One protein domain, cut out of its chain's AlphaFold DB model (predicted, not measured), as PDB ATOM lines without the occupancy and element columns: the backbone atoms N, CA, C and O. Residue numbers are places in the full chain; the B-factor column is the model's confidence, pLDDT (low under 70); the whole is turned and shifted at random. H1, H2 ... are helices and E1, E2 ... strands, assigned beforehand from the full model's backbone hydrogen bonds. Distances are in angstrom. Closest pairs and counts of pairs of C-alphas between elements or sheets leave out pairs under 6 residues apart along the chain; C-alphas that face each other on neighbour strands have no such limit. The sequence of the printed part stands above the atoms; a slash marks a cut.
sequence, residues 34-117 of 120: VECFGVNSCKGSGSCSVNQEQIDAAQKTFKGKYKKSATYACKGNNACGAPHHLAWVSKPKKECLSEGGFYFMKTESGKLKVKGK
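What this domain is: This is residues 34 to 117 of the 120 residues of an uncharacterized protein of Pseudobacteriovorax antillogorgiicola (UniProt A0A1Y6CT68). Two small two-stranded sheets, the hairpin E3 and E4 and the pair E1 and E2, meet where E1 comes close to E3. H1 packs on E4, H2 packs on E1 at the opposite side of the domain, and two long loops, residues 38 to 51 and 62 to 87, fill much of the end away from the hairpin's turn. The printed part has 84 residues, in the order E1, H1, E2, H2, E3, E4; both sheets are antiparallel. The class is mixed, helices and strands, with under half of the residues in named elements. The whole is compact, with a radius of gyration of the C-alphas of 11.8 A and spans of 34 by 24 by 21 A.

Where its parts are: E3 is residues 102 to 106, 13.5 A long, and E4 is residues 112 to 116, 12.9 A, ending at C-alpha 116 (-37.506, 33.335, 42.821). E1, residues 34 to 37, begins at C-alpha 34 (-30.950, 31.196, 33.181) and is 9.0 A long; E2, residues 88 to 92, is 12.1 A. H1 is residues 52 to 61, 14.1 A, and H2 residues 93 to 98, 8.6 A.

How they stand to each other: In the hairpin E3 and E4, N 103 and O 115 are 2.9 A apart, within hydrogen-bond range. The closest C-alphas of E1 and E3, Cys 36 and Tyr 103, are 5.1 A apart. E1 and E2 are antiparallel, with N 36 and O 89 at 2.8 A, within hydrogen-bond range. The closest C-alphas of H1 and E4, Ala 57 and Leu 112, are 6.9 A apart; those of H2 and E1, Cys 96 and Cys 36, 5.5 A. H1 and H2 are apart. In both helices every O i to N i+4 pair is within hydrogen-bond range.

The domain as a whole: The C-alphas farthest apart, Gly 44 and Ser 109, are 35.2 A apart. The printed part has no cut. The links E1 to H1 and H1 to E2 are long. The pLDDT is under 70 in residues 40 to 48 and 72 to 81.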
ATOM      1  N   VAL A  34     -31.034  29.880  32.564       88.75
ATOM      2  CA  VAL A  34     -30.950  31.196  33.181       88.75
ATOM      3  C   VAL A  34     -29.719  31.252  34.060       88.75
ATOM      4  O   VAL A  34     -29.249  30.228  34.559       88.75
ATOM      5  N   GLU A  35     -29.237  32.467  34.273       88.25
ATOM      6  CA  GLU A  35     -28.302  32.779  35.342       88.25
ATOM      7  C   GLU A  35     -29.034  32.553  36.673       88.25
ATOM      8  O   GLU A  35     -29.875  33.356  37.085       88.25
ATOM      9  N   CYS A  36     -28.796  31.401  37.298       87.69
ATOM     10  CA  CYS A  36     -29.424  31.010  38.549       87.69
ATOM     11  C   CYS A  36     -28.588  31.454  39.743       87.69
ATOM     12  O   CYS A  36     -27.529  30.890  40.007       87.69
ATOM     13  N   PHE A  37     -29.088  32.429  40.486       86.62
ATOM     14  CA  PHE A  37     -28.460  33.031  41.650       86.62
ATOM     15  C   PHE A  37     -28.931  32.407  42.962       86.62
ATOM     16  O   PHE A  37     -30.030  31.861  43.066       86.62
ATOM     17  N   GLY A  38     -28.114  32.559  44.008       81.81
ATOM     18  CA  GLY A  38     -28.483  32.203  45.383       81.81
ATOM     19  C   GLY A  38     -28.421  30.711  45.704       81.81
ATOM     20  O   GLY A  38     -28.684  30.334  46.846       81.81
ATOM     21  N   VAL A  39     -28.043  29.882  44.730       79.25
ATOM     22  CA  VAL A  39     -27.692  28.476  44.935       79.25
ATOM     23  C   VAL A  39     -26.187  28.375  45.198       79.25
ATOM     24  O   VAL A  39     -25.383  28.957  44.471       79.25
ATOM     25  N   ASN A  40     -25.782  27.636  46.234       68.44
ATOM     26  CA  ASN A  40     -24.369  27.407  46.578       68.44
ATOM     27  C   ASN A  40     -23.700  26.366  45.650       68.44
ATOM     28  O   ASN A  40     -22.852  25.583  46.064       68.44
ATOM     29  N   SER A  41     -24.131  26.313  44.391       66.44
ATOM     30  CA  SER A  41     -23.737  25.278  43.429       66.44
ATOM     31  C   SER A  41     -22.601  25.735  42.515       66.44
ATOM     32  O   SER A  41     -22.235  25.029  41.586       66.44
ATOM     33  N   CYS A  42     -22.049  26.927  42.753       65.38
ATOM     34  CA  CYS A  42     -21.034  27.527  41.894       65.38
ATOM     35  C   CYS A  42     -19.588  27.252  42.338       65.38
ATOM     36  O   CYS A  42     -18.641  27.693  41.687       65.38
ATOM     37  N   LYS A  43     -19.399  26.512  43.437       60.09
ATOM     38  CA  LYS A  43     -18.076  26.113  43.928       60.09
ATOM     39  C   LYS A  43     -17.329  25.352  42.821       60.09
ATOM     40  O   LYS A  43     -17.794  24.313  42.368       60.09
ATOM     41  N   GLY A  44     -16.205  25.901  42.357       56.91
ATOM     42  CA  GLY A  44     -15.396  25.327  41.267       56.91
ATOM     43  C   GLY A  44     -15.924  25.572  39.846       56.91
ATOM     44  O   GLY A  44     -15.305  25.127  38.886       56.91
ATOM     45  N   SER A  45     -17.035  26.299  39.681       58.56
ATOM     46  CA  SER A  45     -17.582  26.659  38.370       58.56
ATOM     47  C   SER A  45     -17.075  28.041  37.952       58.56
ATOM     48  O   SER A  45     -17.352  29.038  38.614       58.56
ATOM     49  N   GLY A  46     -16.359  28.135  36.831       53.06
ATOM     50  CA  GLY A  46     -15.802  29.392  36.305       53.06
ATOM     51  C   GLY A  46     -16.829  30.371  35.715       53.06
ATOM     52  O   GLY A  46     -16.461  31.203  34.897       53.06
ATOM     53  N   SER A  47     -18.110  30.266  36.077       57.31
ATOM     54  CA  SER A  47     -19.240  30.941  35.413       57.31
ATOM     55  C   SER A  47     -19.969  31.924  36.327       57.31
ATOM     56  O   SER A  47     -21.178  32.075  36.232       57.31
ATOM     57  N   CYS A  48     -19.265  32.582  37.243       67.12
ATOM     58  CA  CYS A  48     -19.857  33.601  38.103       67.12
ATOM     59  C   CYS A  48     -19.273  34.960  37.777       67.12
ATOM     60  O   CYS A  48     -18.215  35.319  38.287       67.12
ATOM     61  N   SER A  49     -19.973  35.691  36.914       74.69
ATOM     62  CA  SER A  49     -19.720  37.102  36.650       74.69
ATOM     63  C   SER A  49     -20.940  37.892  37.086       74.69
ATOM     64  O   SER A  49     -22.009  37.712  36.517       74.69
ATOM     65  N   VAL A  50     -20.817  38.746  38.096       81.19
ATOM     66  CA  VAL A  50     -21.947  39.551  38.585       81.19
ATOM     67  C   VAL A  50     -21.723  41.024  38.292       81.19
ATOM     68  O   VAL A  50     -20.623  41.541  38.479       81.19
ATOM     69  N   ASN A  51     -22.778  41.697  37.838       86.00
ATOM     70  CA  ASN A  51     -22.757  43.124  37.525       86.00
ATOM     71  C   ASN A  51     -23.429  43.948  38.631       86.00
ATOM     72  O   ASN A  51     -24.259  43.438  39.387       86.00
ATOM     73  N   GLN A  52     -23.113  45.245  38.695       86.56
ATOM     74  CA  GLN A  52     -23.586  46.129  39.766       86.56
ATOM     75  C   GLN A  52     -25.120  46.195  39.847       86.56
ATOM     76  O   GLN A  52     -25.679  46.152  40.940       86.56
ATOM     77  N   GLU A  53     -25.810  46.215  38.704       88.44
ATOM     78  CA  GLU A  53     -27.280  46.182  38.647       88.44
ATOM     79  C   GLU A  53     -27.878  44.921  39.288       88.44
ATOM     80  O   GLU A  53     -28.887  44.990  39.989       88.44
ATOM     81  N   GLN A  54     -27.256  43.758  39.076       87.94
ATOM     82  CA  GLN A  54     -27.706  42.500  39.677       87.94
ATOM     83  C   GLN A  54     -27.473  42.516  41.194       87.94
ATOM     84  O   GLN A  54     -28.328  42.062  41.956       87.94
ATOM     85  N   ILE A  55     -26.340  43.072  41.635       86.75
ATOM     86  CA  ILE A  55     -26.007  43.223  43.057       86.75
ATOM     87  C   ILE A  55     -27.032  44.121  43.750       86.75
ATOM     88  O   ILE A  55     -27.623  43.700  44.742       86.75
ATOM     89  N   ASP A  56     -27.297  45.311  43.212       88.50
ATOM     90  CA  ASP A  56     -28.258  46.261  43.779       88.50
ATOM     91  C   ASP A  56     -29.681  45.676  43.820       88.50
ATOM     92  O   ASP A  56     -30.335  45.673  44.869       88.50
ATOM     93  N   ALA A  57     -30.137  45.066  42.721       88.06
ATOM     94  CA  ALA A  57     -31.450  44.430  42.663       88.06
ATOM     95  C   ALA A  57     -31.581  43.268  43.667       88.06
ATOM     96  O   ALA A  57     -32.627  43.113  44.312       88.06
ATOM     97  N   ALA A  58     -30.529  42.464  43.849       86.88
ATOM     98  CA  ALA A  58     -30.504  41.406  44.855       86.88
ATOM     99  C   ALA A  58     -30.469  41.966  46.283       86.88
ATOM    100  O   ALA A  58     -31.200  41.482  47.145       86.88
ATOM    101  N   GLN A  59     -29.657  42.987  46.555       86.56
ATOM    102  CA  GLN A  59     -29.564  43.605  47.879       86.56
ATOM    103  C   GLN A  59     -30.899  44.220  48.306       86.56
ATOM    104  O   GLN A  59     -31.341  43.962  49.427       86.56
ATOM    105  N   LYS A  60     -31.582  44.928  47.396       87.12
ATOM    106  CA  LYS A  60     -32.932  45.470  47.618       87.12
ATOM    107  C   LYS A  60     -33.964  44.369  47.853       87.12
ATOM    108  O   LYS A  60     -34.794  44.474  48.750       87.12
ATOM    109  N   THR A  61     -33.907  43.285  47.078       87.44
ATOM    110  CA  THR A  61     -34.900  42.200  47.163       87.44
ATOM    111  C   THR A  61     -34.720  41.322  48.402       87.44
ATOM    112  O   THR A  61     -35.707  40.867  48.979       87.44
ATOM    113  N   PHE A  62     -33.475  41.076  48.811       86.31
ATOM    114  CA  PHE A  62     -33.117  40.135  49.875       86.31
ATOM    115  C   PHE A  62     -32.506  40.829  51.103       86.31
ATOM    116  O   PHE A  62     -31.675  40.235  51.787       86.31
ATOM    117  N   LYS A  63     -32.889  42.087  51.369       85.81
ATOM    118  CA  LYS A  63     -32.537  42.849  52.586       85.81
ATOM    119  C   LYS A  63     -31.039  42.796  52.943       85.81
ATOM    120  O   LYS A  63     -30.662  42.518  54.076       85.81
ATOM    121  N   GLY A  64     -30.162  42.998  51.960       78.62
ATOM    122  CA  GLY A  64     -28.711  43.014  52.188       78.62
ATOM    123  C   GLY A  64     -28.060  41.639  52.404       78.62
ATOM    124  O   GLY A  64     -26.875  41.577  52.735       78.62
ATOM    125  N   LYS A  65     -28.769  40.526  52.149       81.31
ATOM    126  CA  LYS A  65     -28.191  39.169  52.179       81.31
ATOM    127  C   LYS A  65     -26.907  39.060  51.355       81.31
ATOM    128  O   LYS A  65     -26.005  38.349  51.773       81.31
ATOM    129  N   TYR A  66     -26.824  39.790  50.242       83.50
ATOM    130  CA  TYR A  66     -25.709  39.787  49.292       83.50
ATOM    131  C   TYR A  66     -24.783  41.012  49.421       83.50
ATOM    132  O   TYR A  66     -24.180  41.449  48.441       83.50
ATOM    133  N   LYS A  67     -24.681  41.608  50.616       82.75
ATOM    134  CA  LYS A  67     -23.891  42.830  50.865       82.75
ATOM    135  C   LYS A  67     -22.387  42.705  50.605       82.75
ATOM    136  O   LYS A  67     -21.736  43.719  50.416       82.75
ATOM    137  N   LYS A  68     -21.837  41.485  50.591       80.44
ATOM    138  CA  LYS A  68     -20.409  41.241  50.316       80.44
ATOM    139  C   LYS A  68     -20.118  41.009  48.830       80.44
ATOM    140  O   LYS A  68     -18.988  40.711  48.457       80.44
ATOM    141  N   SER A  69     -21.133  41.111  47.975       80.19
ATOM    142  CA  SER A  69     -20.964  40.953  46.532       80.19
ATOM    143  C   SER A  69     -20.248  42.163  45.959       80.19
ATOM    144  O   SER A  69     -20.672  43.292  46.189       80.19
ATOM    145  N   ALA A  70     -19.210  41.906  45.179       76.44
ATOM    146  CA  ALA A  70     -18.535  42.894  44.358       76.44
ATOM    147  C   ALA A  70     -18.704  42.497  42.892       76.44
ATOM    148  O   ALA A  70     -18.954  41.328  42.597       76.44
ATOM    149  N   THR A  71     -18.576  43.453  41.979       76.75
ATOM    150  CA  THR A  71     -18.481  43.138  40.556       76.75
ATOM    151  C   THR A  71     -17.188  42.373  40.296       76.75
ATOM    152  O   THR A  71     -16.113  42.765  40.741       76.75
ATOM    153  N   TYR A  72     -17.279  41.253  39.587       69.19
ATOM    154  CA  TYR A  72     -16.101  40.516  39.138       69.19
ATOM    155  C   TYR A  72     -16.384  39.854  37.798       69.19
ATOM    156  O   TYR A  72     -17.428  39.231  37.619       69.19
ATOM    157  N   ALA A  73     -15.432  39.969  36.873       56.16
ATOM    158  CA  ALA A  73     -15.387  39.136  35.681       56.16
ATOM    159  C   ALA A  73     -14.857  37.757  36.097       56.16
ATOM    160  O   ALA A  73     -13.853  37.672  36.802       56.16
ATOM    161  N   CYS A  74     -15.543  36.678  35.714       53.53
ATOM    162  CA  CYS A  74     -15.141  35.290  35.970       53.53
ATOM    163  C   CYS A  74     -13.621  35.061  35.888       53.53
ATOM    164  O   CYS A  74     -13.071  35.044  34.790       53.53
ATOM    165  N   LYS A  75     -12.940  34.823  37.018       51.72
ATOM    166  CA  LYS A  75     -11.502  34.499  37.023       51.72
ATOM    167  C   LYS A  75     -11.110  33.458  38.071       51.72
ATOM    168  O   LYS A  75     -10.082  33.585  38.720       51.72
ATOM    169  N   GLY A  76     -11.933  32.422  38.258       51.38
ATOM    170  CA  GLY A  76     -11.561  31.212  39.016       51.38
ATOM    171  C   GLY A  76     -11.282  31.388  40.519       51.38
ATOM    172  O   GLY A  76     -11.215  30.394  41.227       51.38
ATOM    173  N   ASN A  77     -11.192  32.624  41.017       51.53
ATOM    174  CA  ASN A  77     -10.829  32.973  42.392       51.53
ATOM    175  C   ASN A  77     -11.910  33.823  43.076       51.53
ATOM    176  O   ASN A  77     -11.644  34.647  43.950       51.53
ATOM    177  N   ASN A  78     -13.149  33.668  42.624       55.84
ATOM    178  CA  ASN A  78     -14.266  34.455  43.115       55.84
ATOM    179  C   ASN A  78     -14.779  33.793  44.398       55.84
ATOM    180  O   ASN A  78     -14.758  32.566  44.499       55.84
ATOM    181  N   ALA A  79     -15.288  34.582  45.347       60.84
ATOM    182  CA  ALA A  79     -15.972  34.128  46.567       60.84
ATOM    183  C   ALA A  79     -17.331  33.458  46.244       60.84
ATOM    184  O   ALA A  79     -18.384  33.744  46.809       60.84
ATOM    185  N   CYS A  80     -17.312  32.581  45.253       63.88
ATOM    186  CA  CYS A  80     -18.427  31.907  44.658       63.88
ATOM    187  C   CYS A  80     -19.010  30.923  45.657       63.88
ATOM    188  O   CYS A  80     -18.331  29.986  46.078       63.88
ATOM    189  N   GLY A  81     -20.258  31.149  46.055       62.09
ATOM    190  CA  GLY A  81     -20.889  30.323  47.076       62.09
ATOM    191  C   GLY A  81     -20.430  30.656  48.496       62.09
ATOM    192  O   GLY A  81     -20.923  30.076  49.463       62.09
ATOM    193  N   ALA A  82     -19.534  31.636  48.656       71.69
ATOM    194  CA  ALA A  82     -19.221  32.169  49.967       71.69
ATOM    195  C   ALA A  82     -20.458  32.875  50.551       71.69
ATOM    196  O   ALA A  82     -21.258  33.482  49.822       71.69
ATOM    197  N   PRO A  83     -20.636  32.823  51.880       71.50
ATOM    198  CA  PRO A  83     -21.783  33.433  52.527       71.50
ATOM    199  C   PRO A  83     -21.826  34.934  52.233       71.50
ATOM    200  O   PRO A  83     -20.837  35.648  52.382       71.50
ATOM    201  N   HIS A  84     -23.008  35.416  51.856       76.31
ATOM    202  CA  HIS A  84     -23.283  36.813  51.511       76.31
ATOM    203  C   HIS A  84     -22.678  37.345  50.202       76.31
ATOM    204  O   HIS A  84     -22.745  38.555  49.963       76.31
ATOM    205  N   HIS A  85     -22.156  36.469  49.341       79.75
ATOM    206  CA  HIS A  85     -21.738  36.815  47.983       79.75
ATOM    207  C   HIS A  85     -22.788  36.369  46.962       79.75
ATOM    208  O   HIS A  85     -23.404  35.309  47.080       79.75
ATOM    209  N   LEU A  86     -23.018  37.208  45.959       82.00
ATOM    210  CA  LEU A  86     -23.899  36.930  44.840       82.00
ATOM    211  C   LEU A  86     -23.097  36.212  43.761       82.00
ATOM    212  O   LEU A  86     -22.127  36.746  43.242       82.00
ATOM    213  N   ALA A  87     -23.527  35.014  43.399       80.50
ATOM    214  CA  ALA A  87     -22.964  34.237  42.309       80.50
ATOM    215  C   ALA A  87     -24.099  33.523  41.574       80.50
ATOM    216  O   ALA A  87     -25.176  33.344  42.155       80.50
ATOM    217  N   TRP A  88     -23.867  33.134  40.319       82.50
ATOM    218  CA  TRP A  88     -24.854  32.416  39.518       82.50
ATOM    219  C   TRP A  88     -24.277  31.205  38.805       82.50
ATOM    220  O   TRP A  88     -23.109  31.172  38.454       82.50
ATOM    221  N   VAL A  89     -25.121  30.218  38.536       82.88
ATOM    222  CA  VAL A  89     -24.802  29.083  37.665       82.88
ATOM    223  C   VAL A  89     -25.807  29.006  36.529       82.88
ATOM    224  O   VAL A  89     -26.975  29.349  36.705       82.88
ATOM    225  N   SER A  90     -25.366  28.580  35.348       86.00
ATOM    226  CA  SER A  90     -26.278  28.380  34.221       86.00
ATOM    227  C   SER A  90     -27.114  27.128  34.467       86.00
ATOM    228  O   SER A  90     -26.579  26.020  34.474       86.00
ATOM    229  N   LYS A  91     -28.421  27.293  34.692       84.94
ATOM    230  CA  LYS A  91     -29.344  26.179  34.954       84.94
ATOM    231  C   LYS A  91     -30.710  26.389  34.310       84.94
ATOM    232  O   LYS A  91     -31.119  27.530  34.084       84.94
ATOM    233  N   PRO A  92     -31.479  25.319  34.046       90.44
ATOM    234  CA  PRO A  92     -32.872  25.449  33.638       90.44
ATOM    235  C   PRO A  92     -33.681  26.228  34.684       90.44
ATOM    236  O   PRO A  92     -33.553  25.985  35.882       90.44
ATOM    237  N   LYS A  93     -34.593  27.105  34.241       90.06
ATOM    238  CA  LYS A  93     -35.453  27.921  35.128       90.06
ATOM    239  C   LYS A  93     -36.109  27.120  36.252       90.06
ATOM    240  O   LYS A  93     -36.082  27.533  37.403       90.06
ATOM    241  N   LYS A  94     -36.712  25.980  35.902       89.44
ATOM    242  CA  LYS A  94     -37.426  25.124  36.856       89.44
ATOM    243  C   LYS A  94     -36.478  24.565  37.917       89.44
ATOM    244  O   LYS A  94     -36.810  24.613  39.089       89.44
ATOM    245  N   GLU A  95     -35.301  24.105  37.502       89.50
ATOM    246  CA  GLU A  95     -34.280  23.569  38.405       89.50
ATOM    247  C   GLU A  95     -33.773  24.648  39.363       89.50
ATOM    248  O   GLU A  95     -33.811  24.455  40.573       89.50
ATOM    249  N   CYS A  96     -33.457  25.833  38.829       89.00
ATOM    250  CA  CYS A  96     -33.038  26.979  39.627       89.00
ATOM    251  C   CYS A  96     -34.026  27.310  40.754       89.00
ATOM    252  O   CYS A  96     -33.644  27.486  41.909       89.00
ATOM    253  N   LEU A  97     -35.317  27.385  40.420       89.50
ATOM    254  CA  LEU A  97     -36.368  27.698  41.384       89.50
ATOM    255  C   LEU A  97     -36.601  26.556  42.384       89.50
ATOM    256  O   LEU A  97     -36.855  26.830  43.558       89.50
ATOM    257  N   SER A  98     -36.505  25.299  41.939       89.00
ATOM    258  CA  SER A  98     -36.635  24.114  42.799       89.00
ATOM    259  C   SER A  98     -35.516  24.021  43.837       89.00
ATOM    260  O   SER A  98     -35.781  23.673  44.982       89.00
ATOM    261  N   GLU A  99     -34.289  24.407  43.478       86.75
ATOM    262  CA  GLU A  99     -33.148  24.493  44.402       86.75
ATOM    263  C   GLU A  99     -33.227  25.709  45.348       86.75
ATOM    264  O   GLU A  99     -32.348  25.931  46.179       86.75
ATOM    265  N   GLY A 100     -34.288  26.518  45.245       86.88
ATOM    266  CA  GLY A 100     -34.468  27.726  46.048       86.88
ATOM    267  C   GLY A 100     -33.645  28.921  45.563       86.88
ATOM    268  O   GLY A 100     -33.514  29.901  46.299       86.88
ATOM    269  N   GLY A 101     -33.115  28.848  44.344       88.44
ATOM    270  CA  GLY A 101     -32.470  29.951  43.654       88.44
ATOM    271  C   GLY A 101     -33.453  30.975  43.092       88.44
ATOM    272  O   GLY A 101     -34.679  30.895  43.238       88.44
ATOM    273  N   PHE A 102     -32.888  31.972  42.427       90.94
ATOM    274  CA  PHE A 102     -33.621  33.024  41.734       90.94
ATOM    275  C   PHE A 102     -32.874  33.454  40.474       90.94
ATOM    276  O   PHE A 102     -31.687  33.204  40.335       90.94
ATOM    277  N   TYR A 103     -33.550  34.128  39.556       91.12
ATOM    278  CA  TYR A 103     -32.932  34.695  38.359       91.12
ATOM    279  C   TYR A 103     -33.503  36.082  38.074       91.12
ATOM    280  O   TYR A 103     -34.606  36.420  38.519       91.12
ATOM    281  N   PHE A 104     -32.754  36.901  37.341       90.06
ATOM    282  CA  PHE A 104     -33.234  38.208  36.905       90.06
ATOM    283  C   PHE A 104     -33.942  38.096  35.557       90.06
ATOM    284  O   PHE A 104     -33.534  37.349  34.670       90.06
ATOM    285  N   MET A 105     -35.012  38.864  35.394       88.94
ATOM    286  CA  MET A 105     -35.672  39.084  34.112       88.94
ATOM    287  C   MET A 105     -35.695  40.577  33.826       88.94
ATOM    288  O   MET A 105     -36.045  41.356  34.710       88.94
ATOM    289  N   LYS A 106     -35.379  40.975  32.595       84.38
ATOM    290  CA  LYS A 106     -35.655  42.338  32.141       84.38
ATOM    291  C   LYS A 106     -37.157  42.479  31.902       84.38
ATOM    292  O   LYS A 106     -37.756  41.656  31.212       84.38
ATOM    293  N   THR A 107     -37.767  43.479  32.523       82.44
ATOM    294  CA  THR A 107     -39.134  43.909  32.201       82.44
ATOM    295  C   THR A 107     -39.142  44.693  30.891       82.44
ATOM    296  O   THR A 107     -38.091  45.169  30.471       82.44
ATOM    297  N   GLU A 108     -40.317  44.914  30.303       80.50
ATOM    298  CA  GLU A 108     -40.490  45.764  29.112       80.50
ATOM    299  C   GLU A 108     -39.930  47.184  29.314       80.50
ATOM    300  O   GLU A 108     -39.393  47.780  28.392       80.50
ATOM    301  N   SER A 109     -39.928  47.684  30.554       78.06
ATOM    302  CA  SER A 109     -39.325  48.970  30.939       78.06
ATOM    303  C   SER A 109     -37.799  48.931  31.139       78.06
ATOM    304  O   SER A 109     -37.241  49.834  31.757       78.06
ATOM    305  N   GLY A 110     -37.114  47.850  30.755       79.62
ATOM    306  CA  GLY A 110     -35.661  47.680  30.904       79.62
ATOM    307  C   GLY A 110     -35.160  47.338  32.317       79.62
ATOM    308  O   GLY A 110     -34.029  46.885  32.465       79.62
ATOM    309  N   LYS A 111     -35.993  47.474  33.359       81.44
ATOM    310  CA  LYS A 111     -35.617  47.185  34.756       81.44
ATOM    311  C   LYS A 111     -35.425  45.684  35.022       81.44
ATOM    312  O   LYS A 111     -36.201  44.855  34.541       81.44
ATOM    313  N   LEU A 112     -34.438  45.331  35.853       85.12
ATOM    314  CA  LEU A 112     -34.257  43.962  36.347       85.12
ATOM    315  C   LEU A 112     -35.279  43.633  37.442       85.12
ATOM    316  O   LEU A 112     -35.330  44.269  38.494       85.12
ATOM    317  N   LYS A 113     -36.069  42.583  37.221       87.25
ATOM    318  CA  LYS A 113     -36.996  42.007  38.197       87.25
ATOM    319  C   LYS A 113     -36.486  40.649  38.658       87.25
ATOM    320  O   LYS A 113     -36.228  39.765  37.842       87.25
ATOM    321  N   VAL A 114     -36.391  40.464  39.971       89.00
ATOM    322  CA  VAL A 114     -36.030  39.176  40.571       89.00
ATOM    323  C   VAL A 114     -37.216  38.212  40.503       89.00
ATOM    324  O   VAL A 114     -38.322  38.534  40.947       89.00
ATOM    325  N   LYS A 115     -36.981  37.008  39.979       89.75
ATOM    326  CA  LYS A 115     -37.917  35.881  40.001       89.75
ATOM    327  C   LYS A 115     -37.311  34.727  40.790       89.75
ATOM    328  O   LYS A 115     -36.314  34.145  40.384       89.75
ATOM    329  N   GLY A 116     -37.933  34.399  41.917       85.81
ATOM    330  CA  GLY A 116     -37.506  33.335  42.821       85.81
ATOM    331  C   GLY A 116     -38.261  33.392  44.140       85.81
ATOM    332  O   GLY A 116     -39.032  34.327  44.374       85.81
ATOM    333  N   LYS A 117     -38.043  32.404  45.014       72.12
ATOM    334  CA  LYS A 117     -38.564  32.482  46.383       72.12
ATOM    335  C   LYS A 117     -37.818  33.590  47.129       72.12
ATOM    336  O   LYS A 117     -36.618  33.482  47.376       72.12
TER     337      LYS A 117